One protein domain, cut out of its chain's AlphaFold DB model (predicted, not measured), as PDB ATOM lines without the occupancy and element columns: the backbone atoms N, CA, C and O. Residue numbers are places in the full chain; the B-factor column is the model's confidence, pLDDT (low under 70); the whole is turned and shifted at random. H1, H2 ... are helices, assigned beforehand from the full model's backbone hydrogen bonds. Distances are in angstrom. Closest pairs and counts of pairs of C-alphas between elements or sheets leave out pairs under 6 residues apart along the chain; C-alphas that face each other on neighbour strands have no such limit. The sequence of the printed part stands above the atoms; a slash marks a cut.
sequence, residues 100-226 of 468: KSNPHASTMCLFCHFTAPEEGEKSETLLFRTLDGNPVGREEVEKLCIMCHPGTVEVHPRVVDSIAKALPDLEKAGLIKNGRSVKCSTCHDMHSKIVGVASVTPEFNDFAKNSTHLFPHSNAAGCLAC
ATOM      1  N   LYS A 100     117.280 -33.473  -6.689       50.34
ATOM      2  CA  LYS A 100     116.223 -32.474  -6.864       50.34
ATOM      3  C   LYS A 100     116.026 -32.248  -8.366       50.34
ATOM      4  O   LYS A 100     116.615 -31.331  -8.933       50.34
ATOM      5  N   SER A 101     115.260 -33.121  -9.017       53.47
ATOM      6  CA  SER A 101     114.869 -32.923 -10.411       53.47
ATOM      7  C   SER A 101     113.993 -31.676 -10.536       53.47
ATOM      8  O   SER A 101     113.143 -31.385  -9.692       53.47
ATOM      9  N   ASN A 102     114.223 -30.911 -11.597       60.25
ATOM     10  CA  ASN A 102     113.438 -29.725 -11.904       60.25
ATOM     11  C   ASN A 102     112.052 -30.146 -12.429       60.25
ATOM     12  O   ASN A 102     112.010 -30.840 -13.447       60.25
ATOM     13  N   PRO A 103     110.925 -29.729 -11.819       58.00
ATOM     14  CA  PRO A 103     109.589 -30.098 -12.307       58.00
ATOM     15  C   PRO A 103     109.306 -29.576 -13.729       58.00
ATOM     16  O   PRO A 103     108.506 -30.159 -14.463       58.00
ATOM     17  N   HIS A 104     110.007 -28.522 -14.157       66.88
ATOM     18  CA  HIS A 104     109.911 -27.977 -15.511       66.88
ATOM     19  C   HIS A 104     110.653 -28.839 -16.546       66.88
ATOM     20  O   HIS A 104     110.205 -28.932 -17.684       66.88
ATOM     21  N   ALA A 105     111.700 -29.575 -16.151       61.88
ATOM     22  CA  ALA A 105     112.450 -30.460 -17.052       61.88
ATOM     23  C   ALA A 105     111.684 -31.745 -17.447       61.88
ATOM     24  O   ALA A 105     112.153 -32.507 -18.292       61.88
ATOM     25  N   SER A 106     110.512 -31.982 -16.845       56.50
ATOM     26  CA  SER A 106     109.519 -32.988 -17.251       56.50
ATOM     27  C   SER A 106     108.302 -32.397 -17.980       56.50
ATOM     28  O   SER A 106     107.392 -33.135 -18.349       56.50
ATOM     29  N   THR A 107     108.254 -31.078 -18.186       61.25
ATOM     30  CA  THR A 107     107.159 -30.411 -18.909       61.25
ATOM     31  C   THR A 107     107.425 -30.447 -20.417       61.25
ATOM     32  O   THR A 107     108.543 -30.195 -20.860       61.25
ATOM     33  N   MET A 108     106.403 -30.745 -21.231       73.81
ATOM     34  CA  MET A 108     106.532 -30.699 -22.695       73.81
ATOM     35  C   MET A 108     106.842 -29.273 -23.168       73.81
ATOM     36  O   MET A 108     106.154 -28.336 -22.767       73.81
ATOM     37  N   CYS A 109     107.805 -29.103 -24.081       76.50
ATOM     38  CA  CYS A 109     108.270 -27.781 -24.523       76.50
ATOM     39  C   CYS A 109     107.130 -26.856 -24.994       76.50
ATOM     40  O   CYS A 109     107.121 -25.678 -24.651       76.50
ATOM     41  N   LEU A 110     106.134 -27.406 -25.703       80.62
ATOM     42  CA  LEU A 110     104.953 -26.698 -26.235       80.62
ATOM     43  C   LEU A 110     103.986 -26.130 -25.174       80.62
ATOM     44  O   LEU A 110     103.062 -25.393 -25.521       80.62
ATOM     45  N   PHE A 111     104.169 -26.475 -23.895       80.56
ATOM     46  CA  PHE A 111     103.435 -25.859 -22.787       80.56
ATOM     47  C   PHE A 111     103.928 -24.427 -22.522       80.56
ATOM     48  O   PHE A 111     103.124 -23.528 -22.299       80.56
ATOM     49  N   CYS A 112     105.248 -24.216 -22.587       80.69
ATOM     50  CA  CYS A 112     105.881 -22.914 -22.364       80.69
ATOM     51  C   CYS A 112     106.160 -22.166 -23.673       80.69
ATOM     52  O   CYS A 112     105.997 -20.948 -23.751       80.69
ATOM     53  N   HIS A 113     106.595 -22.887 -24.702       85.38
ATOM     54  CA  HIS A 113     106.938 -22.340 -26.008       85.38
ATOM     55  C   HIS A 113     105.748 -22.408 -26.970       85.38
ATOM     56  O   HIS A 113     104.927 -23.325 -26.922       85.38
ATOM     57  N   PHE A 114     105.649 -21.425 -27.860       84.88
ATOM     58  CA  PHE A 114     104.594 -21.384 -28.870       84.88
ATOM     59  C   PHE A 114     104.805 -22.471 -29.941       84.88
ATOM     60  O   PHE A 114     103.865 -23.188 -30.289       84.88
ATOM     61  N   THR A 115     106.053 -22.641 -30.383       83.69
ATOM     62  CA  THR A 115     106.566 -23.737 -31.224       83.69
ATOM     63  C   THR A 115     107.511 -24.634 -30.419       83.69
ATOM     64  O   THR A 115     107.984 -24.246 -29.355       83.69
ATOM     65  N   ALA A 116     107.797 -25.850 -30.892       82.31
ATOM     66  CA  ALA A 116     108.838 -26.672 -30.277       82.31
ATOM     67  C   ALA A 116     110.220 -26.109 -30.678       82.31
ATOM     68  O   ALA A 116     110.430 -25.922 -31.875       82.31
ATOM     69  N   PRO A 117     111.129 -25.820 -29.727       84.75
ATOM     70  CA  PRO A 117     112.459 -25.297 -30.039       84.75
ATOM     71  C   PRO A 117     113.344 -26.371 -30.682       84.75
ATOM     72  O   PRO A 117     113.319 -27.529 -30.251       84.75
ATOM     73  N   GLU A 118     114.161 -25.986 -31.662       84.88
ATOM     74  CA  GLU A 118     115.178 -26.880 -32.239       84.88
ATOM     75  C   GLU A 118     116.454 -26.942 -31.374       84.88
ATOM     76  O   GLU A 118     116.750 -26.041 -30.579       84.88
ATOM     77  N   GLU A 119     117.241 -28.018 -31.501       82.38
ATOM     78  CA  GLU A 119     118.485 -28.160 -30.735       82.38
ATOM     79  C   GLU A 119     119.517 -27.107 -31.171       82.38
ATOM     80  O   GLU A 119     119.892 -27.010 -32.337       82.38
ATOM     81  N   GLY A 120     119.982 -26.302 -30.212       83.25
ATOM     82  CA  GLY A 120     120.870 -25.170 -30.482       83.25
ATOM     83  C   GLY A 120     120.160 -23.900 -30.965       83.25
ATOM     84  O   GLY A 120     120.846 -22.917 -31.268       83.25
ATOM     85  N   GLU A 121     118.821 -23.869 -31.008       84.75
ATOM     86  CA  GLU A 121     118.086 -22.641 -31.314       84.75
ATOM     87  C   GLU A 121     118.405 -21.532 -30.291       84.75
ATOM     88  O   GLU A 121     118.556 -21.757 -29.085       84.75
ATOM     89  N   LYS A 122     118.531 -20.294 -30.779       83.06
ATOM     90  CA  LYS A 122     118.873 -19.147 -29.938       83.06
ATOM     91  C   LYS A 122     117.686 -18.768 -29.066       83.06
ATOM     92  O   LYS A 122     116.612 -18.449 -29.554       83.06
ATOM     93  N   SER A 123     117.919 -18.673 -27.761       79.56
ATOM     94  CA  SER A 123     116.908 -18.283 -26.770       79.56
ATOM     95  C   SER A 123     116.229 -16.921 -27.018       79.56
ATOM     96  O   SER A 123     115.239 -16.591 -26.372       79.56
ATOM     97  N   GLU A 124     116.781 -16.117 -27.925       83.25
ATOM     98  CA  GLU A 124     116.299 -14.831 -28.416       83.25
ATOM     99  C   GLU A 124     115.301 -14.931 -29.590       83.25
ATOM    100  O   GLU A 124     114.581 -13.961 -29.810       83.25
ATOM    101  N   THR A 125     115.243 -16.045 -30.336       87.56
ATOM    102  CA  THR A 125     114.246 -16.276 -31.410       87.56
ATOM    103  C   THR A 125     112.988 -16.988 -30.915       87.56
ATOM    104  O   THR A 125     111.955 -16.940 -31.578       87.56
ATOM    105  N   LEU A 126     113.061 -17.610 -29.735       87.25
ATOM    106  CA  LEU A 126     111.972 -18.386 -29.151       87.25
ATOM    107  C   LEU A 126     110.757 -17.524 -28.789       87.25
ATOM    108  O   LEU A 126     110.853 -16.571 -28.012       87.25
ATOM    109  N   LEU A 127     109.598 -17.944 -29.295       88.94
ATOM    110  CA  LEU A 127     108.286 -17.438 -28.903       88.94
ATOM    111  C   LEU A 127     107.704 -18.290 -27.768       88.94
ATOM    112  O   LEU A 127     107.805 -19.521 -27.770       88.94
ATOM    113  N   PHE A 128     107.062 -17.629 -26.812       88.38
ATOM    114  CA  PHE A 128     106.436 -18.226 -25.634       88.38
ATOM    115  C   PHE A 128     104.914 -18.142 -25.737       88.38
ATOM    116  O   PHE A 128     104.382 -17.255 -26.403       88.38
ATOM    117  N   ARG A 129     104.213 -19.080 -25.099       81.81
ATOM    118  CA  ARG A 129     102.747 -19.175 -25.114       81.81
ATOM    119  C   ARG A 129     102.149 -18.448 -23.907       81.81
ATOM    120  O   ARG A 129     102.564 -18.695 -22.777       81.81
ATOM    121  N   THR A 130     101.161 -17.584 -24.127       80.19
ATOM    122  CA  THR A 130     100.368 -16.933 -23.063       80.19
ATOM    123  C   THR A 130      99.051 -17.670 -22.766       80.19
ATOM    124  O   THR A 130      98.685 -18.611 -23.470       80.19
ATOM    125  N   LEU A 131      98.331 -17.254 -21.709       69.75
ATOM    126  CA  LEU A 131      97.025 -17.815 -21.293       69.75
ATOM    127  C   LEU A 131      95.986 -17.871 -22.421       69.75
ATOM    128  O   LEU A 131      95.229 -18.828 -22.517       69.75
ATOM    129  N   ASP A 132      95.954 -16.837 -23.254       77.75
ATOM    130  CA  ASP A 132      95.079 -16.680 -24.420       77.75
ATOM    131  C   ASP A 132      95.607 -17.413 -25.671       77.75
ATOM    132  O   ASP A 132      95.081 -17.247 -26.768       77.75
ATOM    133  N   GLY A 133      96.656 -18.227 -25.521       78.56
ATOM    134  CA  GLY A 133      97.242 -19.050 -26.577       78.56
ATOM    135  C   GLY A 133      98.147 -18.302 -27.559       78.56
ATOM    136  O   GLY A 133      98.747 -18.958 -28.413       78.56
ATOM    137  N   ASN A 134      98.271 -16.979 -27.433       83.06
ATOM    138  CA  ASN A 134      99.057 -16.129 -28.324       83.06
ATOM    139  C   ASN A 134     100.584 -16.324 -28.161       83.06
ATOM    140  O   ASN A 134     101.051 -16.797 -27.118       83.06
ATOM    141  N   PRO A 135     101.379 -15.975 -29.193       89.00
ATOM    142  CA  PRO A 135     102.830 -15.895 -29.097       89.00
ATOM    143  C   PRO A 135     103.277 -14.560 -28.483       89.00
ATOM    144  O   PRO A 135     102.849 -13.493 -28.925       89.00
ATOM    145  N   VAL A 136     104.219 -14.610 -27.543       87.81
ATOM    146  CA  VAL A 136     104.962 -13.436 -27.052       87.81
ATOM    147  C   VAL A 136     106.469 -13.670 -27.123       87.81
ATOM    148  O   VAL A 136     106.934 -14.811 -27.069       87.81
ATOM    149  N   GLY A 137     107.250 -12.597 -27.246       86.69
ATOM    150  CA  GLY A 137     108.706 -12.685 -27.201       86.69
ATOM    151  C   GLY A 137     109.236 -12.925 -25.785       86.69
ATOM    152  O   GLY A 137     108.527 -12.829 -24.777       86.69
ATOM    153  N   ARG A 138     110.528 -13.252 -25.697       81.19
ATOM    154  CA  ARG A 138     111.218 -13.584 -24.437       81.19
ATOM    155  C   ARG A 138     111.162 -12.455 -23.401       81.19
ATOM    156  O   ARG A 138     111.254 -12.708 -22.202       81.19
ATOM    157  N   GLU A 139     111.024 -11.209 -23.835       80.06
ATOM    158  CA  GLU A 139     110.819 -10.058 -22.960       80.06
ATOM    159  C   GLU A 139     109.544 -10.162 -22.107       80.06
ATOM    160  O   GLU A 139     109.541  -9.608 -21.009       80.06
ATOM    161  N   GLU A 140     108.538 -10.938 -22.517       84.88
ATOM    162  CA  GLU A 140     107.287 -11.125 -21.770       84.88
ATOM    163  C   GLU A 140     107.152 -12.492 -21.071       84.88
ATOM    164  O   GLU A 140     106.124 -12.756 -20.448       84.88
ATOM    165  N   VAL A 141     108.182 -13.352 -21.100       83.75
ATOM    166  CA  VAL A 141     108.139 -14.722 -20.529       83.75
ATOM    167  C   VAL A 141     107.753 -14.773 -19.039       83.75
ATOM    168  O   VAL A 141     107.196 -15.755 -18.557       83.75
ATOM    169  N   GLU A 142     107.975 -13.687 -18.300       79.50
ATOM    170  CA  GLU A 142     107.520 -13.532 -16.913       79.50
ATOM    171  C   GLU A 142     105.991 -13.594 -16.754       79.50
ATOM    172  O   GLU A 142     105.514 -14.105 -15.741       79.50
ATOM    173  N   LYS A 143     105.213 -13.175 -17.766       82.38
ATOM    174  CA  LYS A 143     103.746 -13.314 -17.771       82.38
ATOM    175  C   LYS A 143     103.330 -14.785 -17.699       82.38
ATOM    176  O   LYS A 143     102.411 -15.114 -16.954       82.38
ATOM    177  N   LEU A 144     104.047 -15.664 -18.406       82.19
ATOM    178  CA  LEU A 144     103.855 -17.115 -18.357       82.19
ATOM    179  C   LEU A 144     104.232 -17.688 -16.980       82.19
ATOM    180  O   LEU A 144     103.470 -18.465 -16.408       82.19
ATOM    181  N   CYS A 145     105.353 -17.259 -16.388       82.00
ATOM    182  CA  CYS A 145     105.731 -17.689 -15.036       82.00
ATOM    183  C   CYS A 145     104.653 -17.336 -13.989       82.00
ATOM    184  O   CYS A 145     104.339 -18.153 -13.121       82.00
ATOM    185  N   ILE A 146     104.044 -16.150 -14.095       80.81
ATOM    186  CA  ILE A 146     102.993 -15.670 -13.182       80.81
ATOM    187  C   ILE A 146     101.713 -16.528 -13.257       80.81
ATOM    188  O   ILE A 146     101.008 -16.629 -12.253       80.81
ATOM    189  N   MET A 147     101.440 -17.210 -14.380       77.88
ATOM    190  CA  MET A 147     100.304 -18.141 -14.515       77.88
ATOM    191  C   MET A 147     100.397 -19.302 -13.518       77.88
ATOM    192  O   MET A 147      99.440 -19.598 -12.808       77.88
ATOM    193  N   CYS A 148     101.561 -19.953 -13.449       74.44
ATOM    194  CA  CYS A 148     101.787 -21.097 -12.559       74.44
ATOM    195  C   CYS A 148     102.182 -20.666 -11.136       74.44
ATOM    196  O   CYS A 148     102.026 -21.435 -10.185       74.44
ATOM    197  N   HIS A 149     102.669 -19.432 -10.979       76.88
ATOM    198  CA  HIS A 149     103.154 -18.878  -9.716       76.88
ATOM    199  C   HIS A 149     102.454 -17.558  -9.325       76.88
ATOM    200  O   HIS A 149     103.131 -16.548  -9.083       76.88
ATOM    201  N   PRO A 150     101.108 -17.532  -9.231       70.94
ATOM    202  CA  PRO A 150     100.361 -16.318  -8.928       70.94
ATOM    203  C   PRO A 150     100.774 -15.737  -7.571       70.94
ATOM    204  O   PRO A 150     100.954 -16.454  -6.588       70.94
ATOM    205  N   GLY A 151     100.945 -14.414  -7.529       67.69
ATOM    206  CA  GLY A 151     101.405 -13.685  -6.345       67.69
ATOM    207  C   GLY A 151     102.921 -13.689  -6.109       67.69
ATOM    208  O   GLY A 151     103.380 -12.946  -5.245       67.69
ATOM    209  N   THR A 152     103.740 -14.434  -6.864       66.00
ATOM    210  CA  THR A 152     105.206 -14.396  -6.649       66.00
ATOM    211  C   THR A 152     105.826 -13.017  -6.888       66.00
ATOM    212  O   THR A 152     106.787 -12.675  -6.211       66.00
ATOM    213  N   VAL A 153     105.240 -12.172  -7.740       62.47
ATOM    214  CA  VAL A 153     105.704 -10.783  -7.946       62.47
ATOM    215  C   VAL A 153     105.671  -9.943  -6.652       62.47
ATOM    216  O   VAL A 153     106.438  -8.993  -6.517       62.47
ATOM    217  N   GLU A 154     104.818 -10.308  -5.690       55.19
ATOM    218  CA  GLU A 154     104.668  -9.628  -4.394       55.19
ATOM    219  C   GLU A 154     105.248 -10.434  -3.217       55.19
ATOM    220  O   GLU A 154     105.781  -9.848  -2.273       55.19
ATOM    221  N   VAL A 155     105.124 -11.769  -3.257       52.81
ATOM    222  CA  VAL A 155     105.366 -12.671  -2.110       52.81
ATOM    223  C   VAL A 155     106.475 -13.705  -2.358       52.81
ATOM    224  O   VAL A 155     106.771 -14.513  -1.476       52.81
ATOM    225  N   HIS A 156     107.148 -13.693  -3.515       63.19
ATOM    226  CA  HIS A 156     108.452 -14.354  -3.603       63.19
ATOM    227  C   HIS A 156     109.370 -13.694  -2.562       63.19
ATOM    228  O   HIS A 156     109.363 -12.462  -2.459       63.19
ATOM    229  N   PRO A 157     110.149 -14.453  -1.764       53.84
ATOM    230  CA  PRO A 157     111.101 -13.835  -0.851       53.84
ATOM    231  C   PRO A 157     111.979 -12.872  -1.651       53.84
ATOM    232  O   PRO A 157     112.374 -13.191  -2.777       53.84
ATOM    233  N   ARG A 158     112.269 -11.690  -1.093       62.25
ATOM    234  CA  ARG A 158     113.138 -10.683  -1.720       62.25
ATOM    235  C   ARG A 158     114.582 -11.169  -1.704       62.25
ATOM    236  O   ARG A 158     115.401 -10.641  -0.968       62.25
ATOM    237  N   VAL A 159     114.875 -12.223  -2.472       68.94
ATOM    238  CA  VAL A 159     116.168 -12.919  -2.467       68.94
ATOM    239  C   VAL A 159     117.290 -11.917  -2.653       68.94
ATOM    240  O   VAL A 159     118.283 -12.013  -1.953       68.94
ATOM    241  N   VAL A 160     117.066 -10.920  -3.509       75.25
ATOM    242  CA  VAL A 160     117.798  -9.657  -3.548       75.25
ATOM    243  C   VAL A 160     116.991  -8.593  -2.789       75.25
ATOM    244  O   VAL A 160     115.854  -8.308  -3.172       75.25
ATOM    245  N   ASP A 161     117.571  -7.984  -1.750       73.31
ATOM    246  CA  ASP A 161     116.921  -6.950  -0.919       73.31
ATOM    247  C   ASP A 161     116.587  -5.686  -1.734       73.31
ATOM    248  O   ASP A 161     115.490  -5.129  -1.656       73.31
ATOM    249  N   SER A 162     117.533  -5.265  -2.579       83.44
ATOM    250  CA  SER A 162     117.409  -4.079  -3.419       83.44
ATOM    251  C   SER A 162     117.945  -4.353  -4.822       83.44
ATOM    252  O   SER A 162     119.142  -4.226  -5.079       83.44
ATOM    253  N   ILE A 163     117.043  -4.710  -5.747       82.19
ATOM    254  CA  ILE A 163     117.381  -5.025  -7.148       82.19
ATOM    255  C   ILE A 163     118.254  -3.927  -7.765       82.19
ATOM    256  O   ILE A 163     119.307  -4.231  -8.309       82.19
ATOM    257  N   ALA A 164     117.876  -2.654  -7.604       85.38
ATOM    258  CA  ALA A 164     118.609  -1.516  -8.162       85.38
ATOM    259  C   ALA A 164     120.065  -1.397  -7.666       85.38
ATOM    260  O   ALA A 164     120.916  -0.935  -8.420       85.38
ATOM    261  N   LYS A 165     120.370  -1.830  -6.431       84.75
ATOM    262  CA  LYS A 165     121.754  -1.903  -5.926       84.75
ATOM    263  C   LYS A 165     122.497  -3.127  -6.459       84.75
ATOM    264  O   LYS A 165     123.695  -3.050  -6.680       84.75
ATOM    265  N   ALA A 166     121.786  -4.232  -6.679       87.06
ATOM    266  CA  ALA A 166     122.362  -5.494  -7.126       87.06
ATOM    267  C   ALA A 166     122.635  -5.582  -8.633       87.06
ATOM    268  O   ALA A 166     123.412  -6.446  -9.027       87.06
ATOM    269  N   LEU A 167     122.026  -4.732  -9.475       88.44
ATOM    270  CA  LEU A 167     122.213  -4.780 -10.936       88.44
ATOM    271  C   LEU A 167     123.698  -4.861 -11.366       88.44
ATOM    272  O   LEU A 167     123.996  -5.742 -12.170       88.44
ATOM    273  N   PRO A 168     124.648  -4.066 -10.823       89.94
ATOM    274  CA  PRO A 168     126.054  -4.153 -11.227       89.94
ATOM    275  C   PRO A 168     126.709  -5.497 -10.876       89.94
ATOM    276  O   PRO A 168     127.478  -6.028 -11.673       89.94
ATOM    277  N   ASP A 169     126.386  -6.079  -9.716       88.44
ATOM    278  CA  ASP A 169     126.923  -7.384  -9.306       88.44
ATOM    279  C   ASP A 169     126.265  -8.545 -10.069       88.44
ATOM    280  O   ASP A 169     126.941  -9.515 -10.407       88.44
ATOM    281  N   LEU A 170     124.969  -8.446 -10.386       89.56
ATOM    282  CA  LEU A 170     124.248  -9.410 -11.225       89.56
ATOM    283  C   LEU A 170     124.773  -9.400 -12.670       89.56
ATOM    284  O   LEU A 170     124.904 -10.455 -13.290       89.56
ATOM    285  N   GLU A 171     125.101  -8.222 -13.203       90.69
ATOM    286  CA  GLU A 171     125.710  -8.056 -14.528       90.69
ATOM    287  C   GLU A 171     127.154  -8.573 -14.548       90.69
ATOM    288  O   GLU A 171     127.530  -9.337 -15.437       90.69
ATOM    289  N   LYS A 172     127.940  -8.266 -13.509       90.00
ATOM    290  CA  LYS A 172     129.288  -8.816 -13.292       90.00
ATOM    291  C   LYS A 172     129.293 -10.343 -13.127       90.00
ATOM    292  O   LYS A 172     130.254 -10.988 -13.539       90.00
ATOM    293  N   ALA A 173     128.234 -10.920 -12.558       88.56
ATOM    294  CA  ALA A 173     128.018 -12.365 -12.471       88.56
ATOM    295  C   ALA A 173     127.451 -12.989 -13.767       88.56
ATOM    296  O   ALA A 173     127.245 -14.198 -13.819       88.56
ATOM    297  N   GLY A 174     127.175 -12.194 -14.809       89.94
ATOM    298  CA  GLY A 174     126.631 -12.662 -16.091       89.94
ATOM    299  C   GLY A 174     125.142 -13.041 -16.077       89.94
ATOM    300  O   GLY A 174     124.622 -13.489 -17.101       89.94
ATOM    301  N   LEU A 175     124.449 -12.840 -14.951       88.19
ATOM    302  CA  LEU A 175     123.040 -13.202 -14.730       88.19
ATOM    303  C   LEU A 175     122.065 -12.272 -15.473       88.19
ATOM    304  O   LEU A 175     120.943 -12.660 -15.810       88.19
ATOM    305  N   ILE A 176     122.501 -11.043 -15.753       89.06
ATOM    306  CA  ILE A 176     121.831 -10.083 -16.639       89.06
ATOM    307  C   ILE A 176     122.839  -9.503 -17.641       89.06
ATOM    308  O   ILE A 176     124.048  -9.665 -17.490       89.06
ATOM    309  N   LYS A 177     122.336  -8.832 -18.683       82.94
ATOM    310  CA  LYS A 177     123.149  -8.167 -19.713       82.94
ATOM    311  C   LYS A 177     122.582  -6.788 -20.032       82.94
ATOM    312  O   LYS A 177     121.371  -6.668 -20.225       82.94
ATOM    313  N   ASN A 178     123.459  -5.800 -20.168       71.31
ATOM    314  CA  ASN A 178     123.193  -4.414 -20.551       71.31
ATOM    315  C   ASN A 178     122.064  -3.767 -19.727       71.31
ATOM    316  O   ASN A 178     121.091  -3.263 -20.293       71.31
ATOM    317  N   GLY A 179     122.154  -3.837 -18.395       65.44
ATOM    318  CA  GLY A 179     121.192  -3.195 -17.483       65.44
ATOM    319  C   GLY A 179     119.736  -3.689 -17.578       65.44
ATOM    320  O   GLY A 179     118.822  -2.991 -17.137       65.44
ATOM    321  N   ARG A 180     119.491  -4.870 -18.169       73.81
ATOM    322  CA  ARG A 180     118.155  -5.491 -18.251       73.81
ATOM    323  C   ARG A 180     117.538  -5.737 -16.868       73.81
ATOM    324  O   ARG A 180     118.243  -5.978 -15.891       73.81
ATOM    325  N   SER A 181     116.204  -5.746 -16.812       78.38
ATOM    326  CA  SER A 181     115.465  -6.112 -15.604       78.38
ATOM    327  C   SER A 181     115.761  -7.549 -15.159       78.38
ATOM    328  O   SER A 181     115.964  -8.447 -15.977       78.38
ATOM    329  N   VAL A 182     115.754  -7.757 -13.841       83.75
ATOM    330  CA  VAL A 182     115.799  -9.085 -13.217       83.75
ATOM    331  C   VAL A 182     114.469  -9.793 -13.468       83.75
ATOM    332  O   VAL A 182     113.411  -9.207 -13.240       83.75
ATOM    333  N   LYS A 183     114.525 -11.045 -13.924       85.75
ATOM    334  CA  LYS A 183     113.357 -11.881 -14.250       85.75
ATOM    335  C   LYS A 183     113.429 -13.217 -13.515       85.75
ATOM    336  O   LYS A 183     114.462 -13.562 -12.946       85.75
ATOM    337  N   CYS A 184     112.369 -14.023 -13.586       84.19
ATOM    338  CA  CYS A 184     112.369 -15.388 -13.044       84.19
ATOM    339  C   CYS A 184     113.581 -16.198 -13.549       84.19
ATOM    340  O   CYS A 184     114.295 -16.803 -12.753       84.19
ATOM    341  N   SER A 185     113.889 -16.106 -14.849       84.06
ATOM    342  CA  SER A 185     115.039 -16.767 -15.488       84.06
ATOM    343  C   SER A 185     116.413 -16.135 -15.198       84.06
ATOM    344  O   SER A 185     117.408 -16.592 -15.745       84.06
ATOM    345  N   THR A 186     116.489 -15.063 -14.400       86.56
ATOM    346  CA  THR A 186     117.760 -14.538 -13.858       86.56
ATOM    347  C   THR A 186     118.221 -15.364 -12.656       86.56
ATOM    348  O   THR A 186     119.411 -15.424 -12.372       86.56
ATOM    349  N   CYS A 187     117.281 -16.000 -11.948       85.62
ATOM    350  CA  CYS A 187     117.559 -16.789 -10.750       85.62
ATOM    351  C   CYS A 187     117.280 -18.282 -10.963       85.62
ATOM    352  O   CYS A 187     117.965 -19.111 -10.374       85.62
ATOM    353  N   HIS A 188     116.288 -18.636 -11.786       84.62
ATOM    354  CA  HIS A 188     115.811 -20.006 -11.979       84.62
ATOM    355  C   HIS A 188     116.149 -20.567 -13.355       84.62
ATOM    356  O   HIS A 188     115.984 -19.897 -14.372       84.62
ATOM    357  N   ASP A 189     116.531 -21.842 -13.380       83.81
ATOM    358  CA  ASP A 189     116.645 -22.618 -14.611       83.81
ATOM    359  C   ASP A 189     115.360 -23.439 -14.806       83.81
ATOM    360  O   ASP A 189     114.888 -24.101 -13.879       83.81
ATOM    361  N   MET A 190     114.776 -23.388 -16.002       78.81
ATOM    362  CA  MET A 190     113.571 -24.143 -16.377       78.81
ATOM    363  C   MET A 190     113.894 -25.429 -17.153       78.81
ATOM    364  O   MET A 190     113.034 -26.296 -17.274       78.81
ATOM    365  N   HIS A 191     115.111 -25.568 -17.682       78.94
ATOM    366  CA  HIS A 191     115.499 -26.642 -18.603       78.94
ATOM    367  C   HIS A 191     116.553 -27.582 -18.010       78.94
ATOM    368  O   HIS A 191     116.571 -28.769 -18.346       78.94
ATOM    369  N   SER A 192     117.413 -27.101 -17.105       72.56
ATOM    370  CA  SER A 192     118.371 -27.978 -16.434       72.56
ATOM    371  C   SER A 192     117.655 -29.048 -15.609       72.56
ATOM    372  O   SER A 192     116.774 -28.772 -14.789       72.56
ATOM    373  N   LYS A 193     118.111 -30.288 -15.798       66.19
ATOM    374  CA  LYS A 193     117.736 -31.467 -15.006       66.19
ATOM    375  C   LYS A 193     118.369 -31.448 -13.606       66.19
ATOM    376  O   LYS A 193     117.939 -32.205 -12.738       66.19
ATOM    377  N   ILE A 194     119.375 -30.592 -13.394       61.06
ATOM    378  CA  ILE A 194     120.131 -30.411 -12.150       61.06
ATOM    379  C   ILE A 194     119.971 -28.952 -11.710       61.06
ATOM    380  O   ILE A 194     120.593 -28.056 -12.281       61.06
ATOM    381  N   VAL A 195     119.146 -28.707 -10.695       60.84
ATOM    382  CA  VAL A 195     118.913 -27.359 -10.154       60.84
ATOM    383  C   VAL A 195     119.308 -27.261  -8.681       60.84
ATOM    384  O   VAL A 195     119.358 -28.263  -7.964       60.84
ATOM    385  N   GLY A 196     119.624 -26.042  -8.236       59.31
ATOM    386  CA  GLY A 196     120.066 -25.764  -6.870       59.31
ATOM    387  C   GLY A 196     118.972 -25.917  -5.805       59.31
ATOM    388  O   GLY A 196     117.869 -26.417  -6.042       59.31
ATOM    389  N   VAL A 197     119.258 -25.441  -4.589       59.47
ATOM    390  CA  VAL A 197     118.223 -25.305  -3.550       59.47
ATOM    391  C   VAL A 197     117.134 -24.355  -4.060       59.47
ATOM    392  O   VAL A 197     117.450 -23.290  -4.569       59.47
ATOM    393  N   ALA A 198     115.860 -24.739  -3.942       63.97
ATOM    394  CA  ALA A 198     114.730 -23.972  -4.485       63.97
ATOM    395  C   ALA A 198     114.804 -23.693  -6.008       63.97
ATOM    396  O   ALA A 198     114.280 -22.692  -6.491       63.97
ATOM    397  N   SER A 199     115.409 -24.608  -6.772       74.94
ATOM    398  CA  SER A 199     115.393 -24.617  -8.242       74.94
ATOM    399  C   SER A 199     116.080 -23.419  -8.921       74.94
ATOM    400  O   SER A 199     115.588 -22.908  -9.926       74.94
ATOM    401  N   VAL A 200     117.206 -22.951  -8.371       81.50
ATOM    402  CA  VAL A 200     118.005 -21.832  -8.921       81.50
ATOM    403  C   VAL A 200     119.195 -22.291  -9.784       81.50
ATOM    404  O   VAL A 200     119.655 -23.430  -9.631       81.50
ATOM    405  N   THR A 201     119.698 -21.423 -10.675       83.69
ATOM    406  CA  THR A 201     120.847 -21.718 -11.567       83.69
ATOM    407  C   THR A 201     122.174 -21.837 -10.793       83.69
ATOM    408  O   THR A 201     122.302 -21.250  -9.712       83.69
ATOM    409  N   PRO A 202     123.193 -22.557 -11.306       82.25
ATOM    410  CA  PRO A 202     124.532 -22.600 -10.705       82.25
ATOM    411  C   PRO A 202     125.148 -21.208 -10.498       82.25
ATOM    412  O   PRO A 202     125.610 -20.893  -9.403       82.25
ATOM    413  N   GLU A 203     125.058 -20.344 -11.506       86.38
ATOM    414  CA  GLU A 203     125.592 -18.979 -11.496       86.38
ATOM    415  C   GLU A 203     124.897 -18.126 -10.426       86.38
ATOM    416  O   GLU A 203     125.544 -17.340  -9.732       86.38
ATOM    417  N   PHE A 204     123.586 -18.323 -10.226       86.44
ATOM    418  CA  PHE A 204     122.853 -17.643  -9.163       86.44
ATOM    419  C   PHE A 204     123.266 -18.138  -7.769       86.44
ATOM    420  O   PHE A 204     123.356 -17.332  -6.844       86.44
ATOM    421  N   ASN A 205     123.578 -19.431  -7.604       82.38
ATOM    422  CA  ASN A 205     124.138 -19.949  -6.347       82.38
ATOM    423  C   ASN A 205     125.510 -19.317  -6.038       82.38
ATOM    424  O   ASN A 205     125.790 -19.002  -4.881       82.38
ATOM    425  N   ASP A 206     126.360 -19.106  -7.045       84.25
ATOM    426  CA  ASP A 206     127.695 -18.524  -6.851       84.25
ATOM    427  C   ASP A 206     127.665 -16.998  -6.662       84.25
ATOM    428  O   ASP A 206     128.419 -16.466  -5.842       84.25
ATOM    429  N   PHE A 207     126.721 -16.295  -7.294       87.69
ATOM    430  CA  PHE A 207     126.353 -14.929  -6.907       87.69
ATOM    431  C   PHE A 207     125.858 -14.880  -5.450       87.69
ATOM    432  O   PHE A 207     126.329 -14.050  -4.669       87.69
ATOM    433  N   ALA A 208     124.970 -15.797  -5.050       83.56
ATOM    434  CA  ALA A 208     124.370 -15.830  -3.715       83.56
ATOM    435  C   ALA A 208     125.392 -16.039  -2.583       83.56
ATOM    436  O   ALA A 208     125.286 -15.398  -1.539       83.56
ATOM    437  N   LYS A 209     126.419 -16.873  -2.788       80.88
ATOM    438  CA  LYS A 209     127.516 -17.053  -1.812       80.88
ATOM    439  C   LYS A 209     128.253 -15.748  -1.498       80.88
ATOM    440  O   LYS A 209     128.696 -15.536  -0.366       80.88
ATOM    441  N   ASN A 210     128.392 -14.878  -2.497       81.62
ATOM    442  CA  ASN A 210     129.293 -13.728  -2.459       81.62
ATOM    443  C   ASN A 210     128.579 -12.383  -2.234       81.62
ATOM    444  O   ASN A 210     129.148 -11.509  -1.580       81.62
ATOM    445  N   SER A 211     127.353 -12.210  -2.736       82.50
ATOM    446  CA  SER A 211     126.658 -10.918  -2.738       82.50
ATOM    447  C   SER A 211     126.178 -10.475  -1.351       82.50
ATOM    448  O   SER A 211     125.504 -11.211  -0.634       82.50
ATOM    449  N   THR A 212     126.443  -9.210  -1.019       79.50
ATOM    450  CA  THR A 212     125.891  -8.509   0.156       79.50
ATOM    451  C   THR A 212     124.515  -7.891  -0.119       79.50
ATOM    452  O   THR A 212     123.921  -7.266   0.758       79.50
ATOM    453  N   HIS A 213     123.992  -8.052  -1.339       81.06
ATOM    454  CA  HIS A 213     122.674  -7.568  -1.749       81.06
ATOM    455  C   HIS A 213     121.579  -8.631  -1.638       81.06
ATOM    456  O   HIS A 213     120.424  -8.341  -1.963       81.06
ATOM    457  N   LEU A 214     121.906  -9.841  -1.164       77.31
ATOM    458  CA  LEU A 214     120.877 -10.804  -0.805       77.31
ATOM    459  C   LEU A 214     120.138 -10.411   0.481       77.31
ATOM    460  O   LEU A 214     120.720  -9.842   1.402       77.31
ATOM    461  N   PHE A 215     118.886 -10.848   0.586       76.81
ATOM    462  CA  PHE A 215     118.241 -11.119   1.866       76.81
ATOM    463  C   PHE A 215     118.478 -12.608   2.203       76.81
ATOM    464  O   PHE A 215     117.795 -13.477   1.647       76.81
ATOM    465  N   PRO A 216     119.475 -12.947   3.049       76.69
ATOM    466  CA  PRO A 216     119.802 -14.342   3.356       76.69
ATOM    467  C   PRO A 216     118.738 -15.000   4.245       76.69
ATOM    468  O   PRO A 216     118.535 -16.211   4.210       76.69
ATOM    469  N   HIS A 217     118.033 -14.187   5.029       77.38
ATOM    470  CA  HIS A 217     116.959 -14.616   5.909       77.38
ATOM    471  C   HIS A 217     115.704 -15.012   5.110       77.38
ATOM    472  O   HIS A 217     115.449 -14.517   4.015       77.38
ATOM    473  N   SER A 218     114.875 -15.891   5.677       70.94
ATOM    474  CA  SER A 218     113.569 -16.284   5.107       70.94
ATOM    475  C   SER A 218     113.586 -17.006   3.762       70.94
ATOM    476  O   SER A 218     112.527 -17.167   3.153       70.94
ATOM    477  N   ASN A 219     114.743 -17.477   3.303       71.94
ATOM    478  CA  ASN A 219     114.897 -18.036   1.968       71.94
ATOM    479  C   ASN A 219     115.902 -19.198   1.940       71.94
ATOM    480  O   ASN A 219     117.050 -19.040   2.341       71.94
ATOM    481  N   ALA A 220     115.502 -20.338   1.371       72.25
ATOM    482  CA  ALA A 220     116.356 -21.520   1.251       72.25
ATOM    483  C   ALA A 220     117.554 -21.329   0.293       72.25
ATOM    484  O   ALA A 220     118.580 -21.979   0.473       72.25
ATOM    485  N   ALA A 221     117.459 -20.428  -0.695       71.56
ATOM    486  CA  ALA A 221     118.622 -20.017  -1.492       71.56
ATOM    487  C   ALA A 221     119.510 -19.002  -0.737       71.56
ATOM    488  O   ALA A 221     120.717 -18.948  -0.951       71.56
ATOM    489  N   GLY A 222     118.927 -18.243   0.199       77.75
ATOM    490  CA  GLY A 222     119.622 -17.283   1.062       77.75
ATOM    491  C   GLY A 222     120.595 -17.944   2.040       77.75
ATOM    492  O   GLY A 222     121.610 -17.345   2.387       77.75
ATOM    493  N   CYS A 223     120.361 -19.215   2.387       80.62
ATOM    494  CA  CYS A 223     121.293 -20.043   3.153       80.62
ATOM    495  C   CYS A 223     122.721 -20.036   2.574       80.62
ATOM    496  O   CYS A 223     123.684 -20.041   3.337       80.62
ATOM    497  N   LEU A 224     122.882 -19.986   1.245       80.56
ATOM    498  CA  LEU A 224     124.201 -20.039   0.603       80.56
ATOM    499  C   LEU A 224     125.064 -18.795   0.858       80.56
ATOM    500  O   LEU A 224     126.284 -18.876   0.753       80.56
ATOM    501  N   ALA A 225     124.472 -17.667   1.262       83.19
ATOM    502  CA  ALA A 225     125.241 -16.501   1.694       83.19
ATOM    503  C   ALA A 225     126.033 -16.774   2.989       83.19
ATOM    504  O   ALA A 225     127.076 -16.158   3.215       83.19
ATOM    505  N   CYS A 226     125.557 -17.698   3.834       85.31
ATOM    506  CA  CYS A 226     126.140 -18.019   5.141       85.31
ATOM    507  C   CYS A 226     126.785 -19.413   5.209       85.31
ATOM    508  O   CYS A 226     127.645 -19.623   6.064       85.31
TER     509      CYS A 226
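Overview. This is residues 100 to 226 of the 468 residues of the protein "Paired_CXXCH_1 domain-containing protein" of bacterium (UniProt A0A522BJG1). Little regular structure is present: short helices are strung on loops, with H6 near the middle, H2 and H3 toward one end, and H5, H7 and H8 toward the other. The 127 printed residues have eight named helices, H1 to H8, and no named strand: all helix, but with 50 residues in named elements. The whole is compact, radius of gyration of the C-alphas 15.0 A, spanning 41 by 32 by 30 A.

Arrangement. H1, residues 103 to 106, and H2, residues 109 to 112, are apart. H7, residues 202 to 210, touches H8, residues 222 to 225; the closest C-alphas, of Lys 209 and Ala 225, are 4.2 A apart. O i to N i+4 pairs within hydrogen-bond range number 4 of 5 in H7, 4 of 6 in H5, residues 163 to 172, and 3 of 7 in H3, residues 138 to 148, where i+3 pairs number 7 of 8.

Along the chain. H4 is residues 152 to 155, H6 184 to 187. H1 begins at C-alpha 103 (109.589, -30.098, -12.307); H8 ends at C-alpha 225 (125.241, -16.501, 1.694). H3 spans 16.9 A.

Size, cuts and confidence. The printed part has no cut. The H2 to H3 link is long, 25 residues.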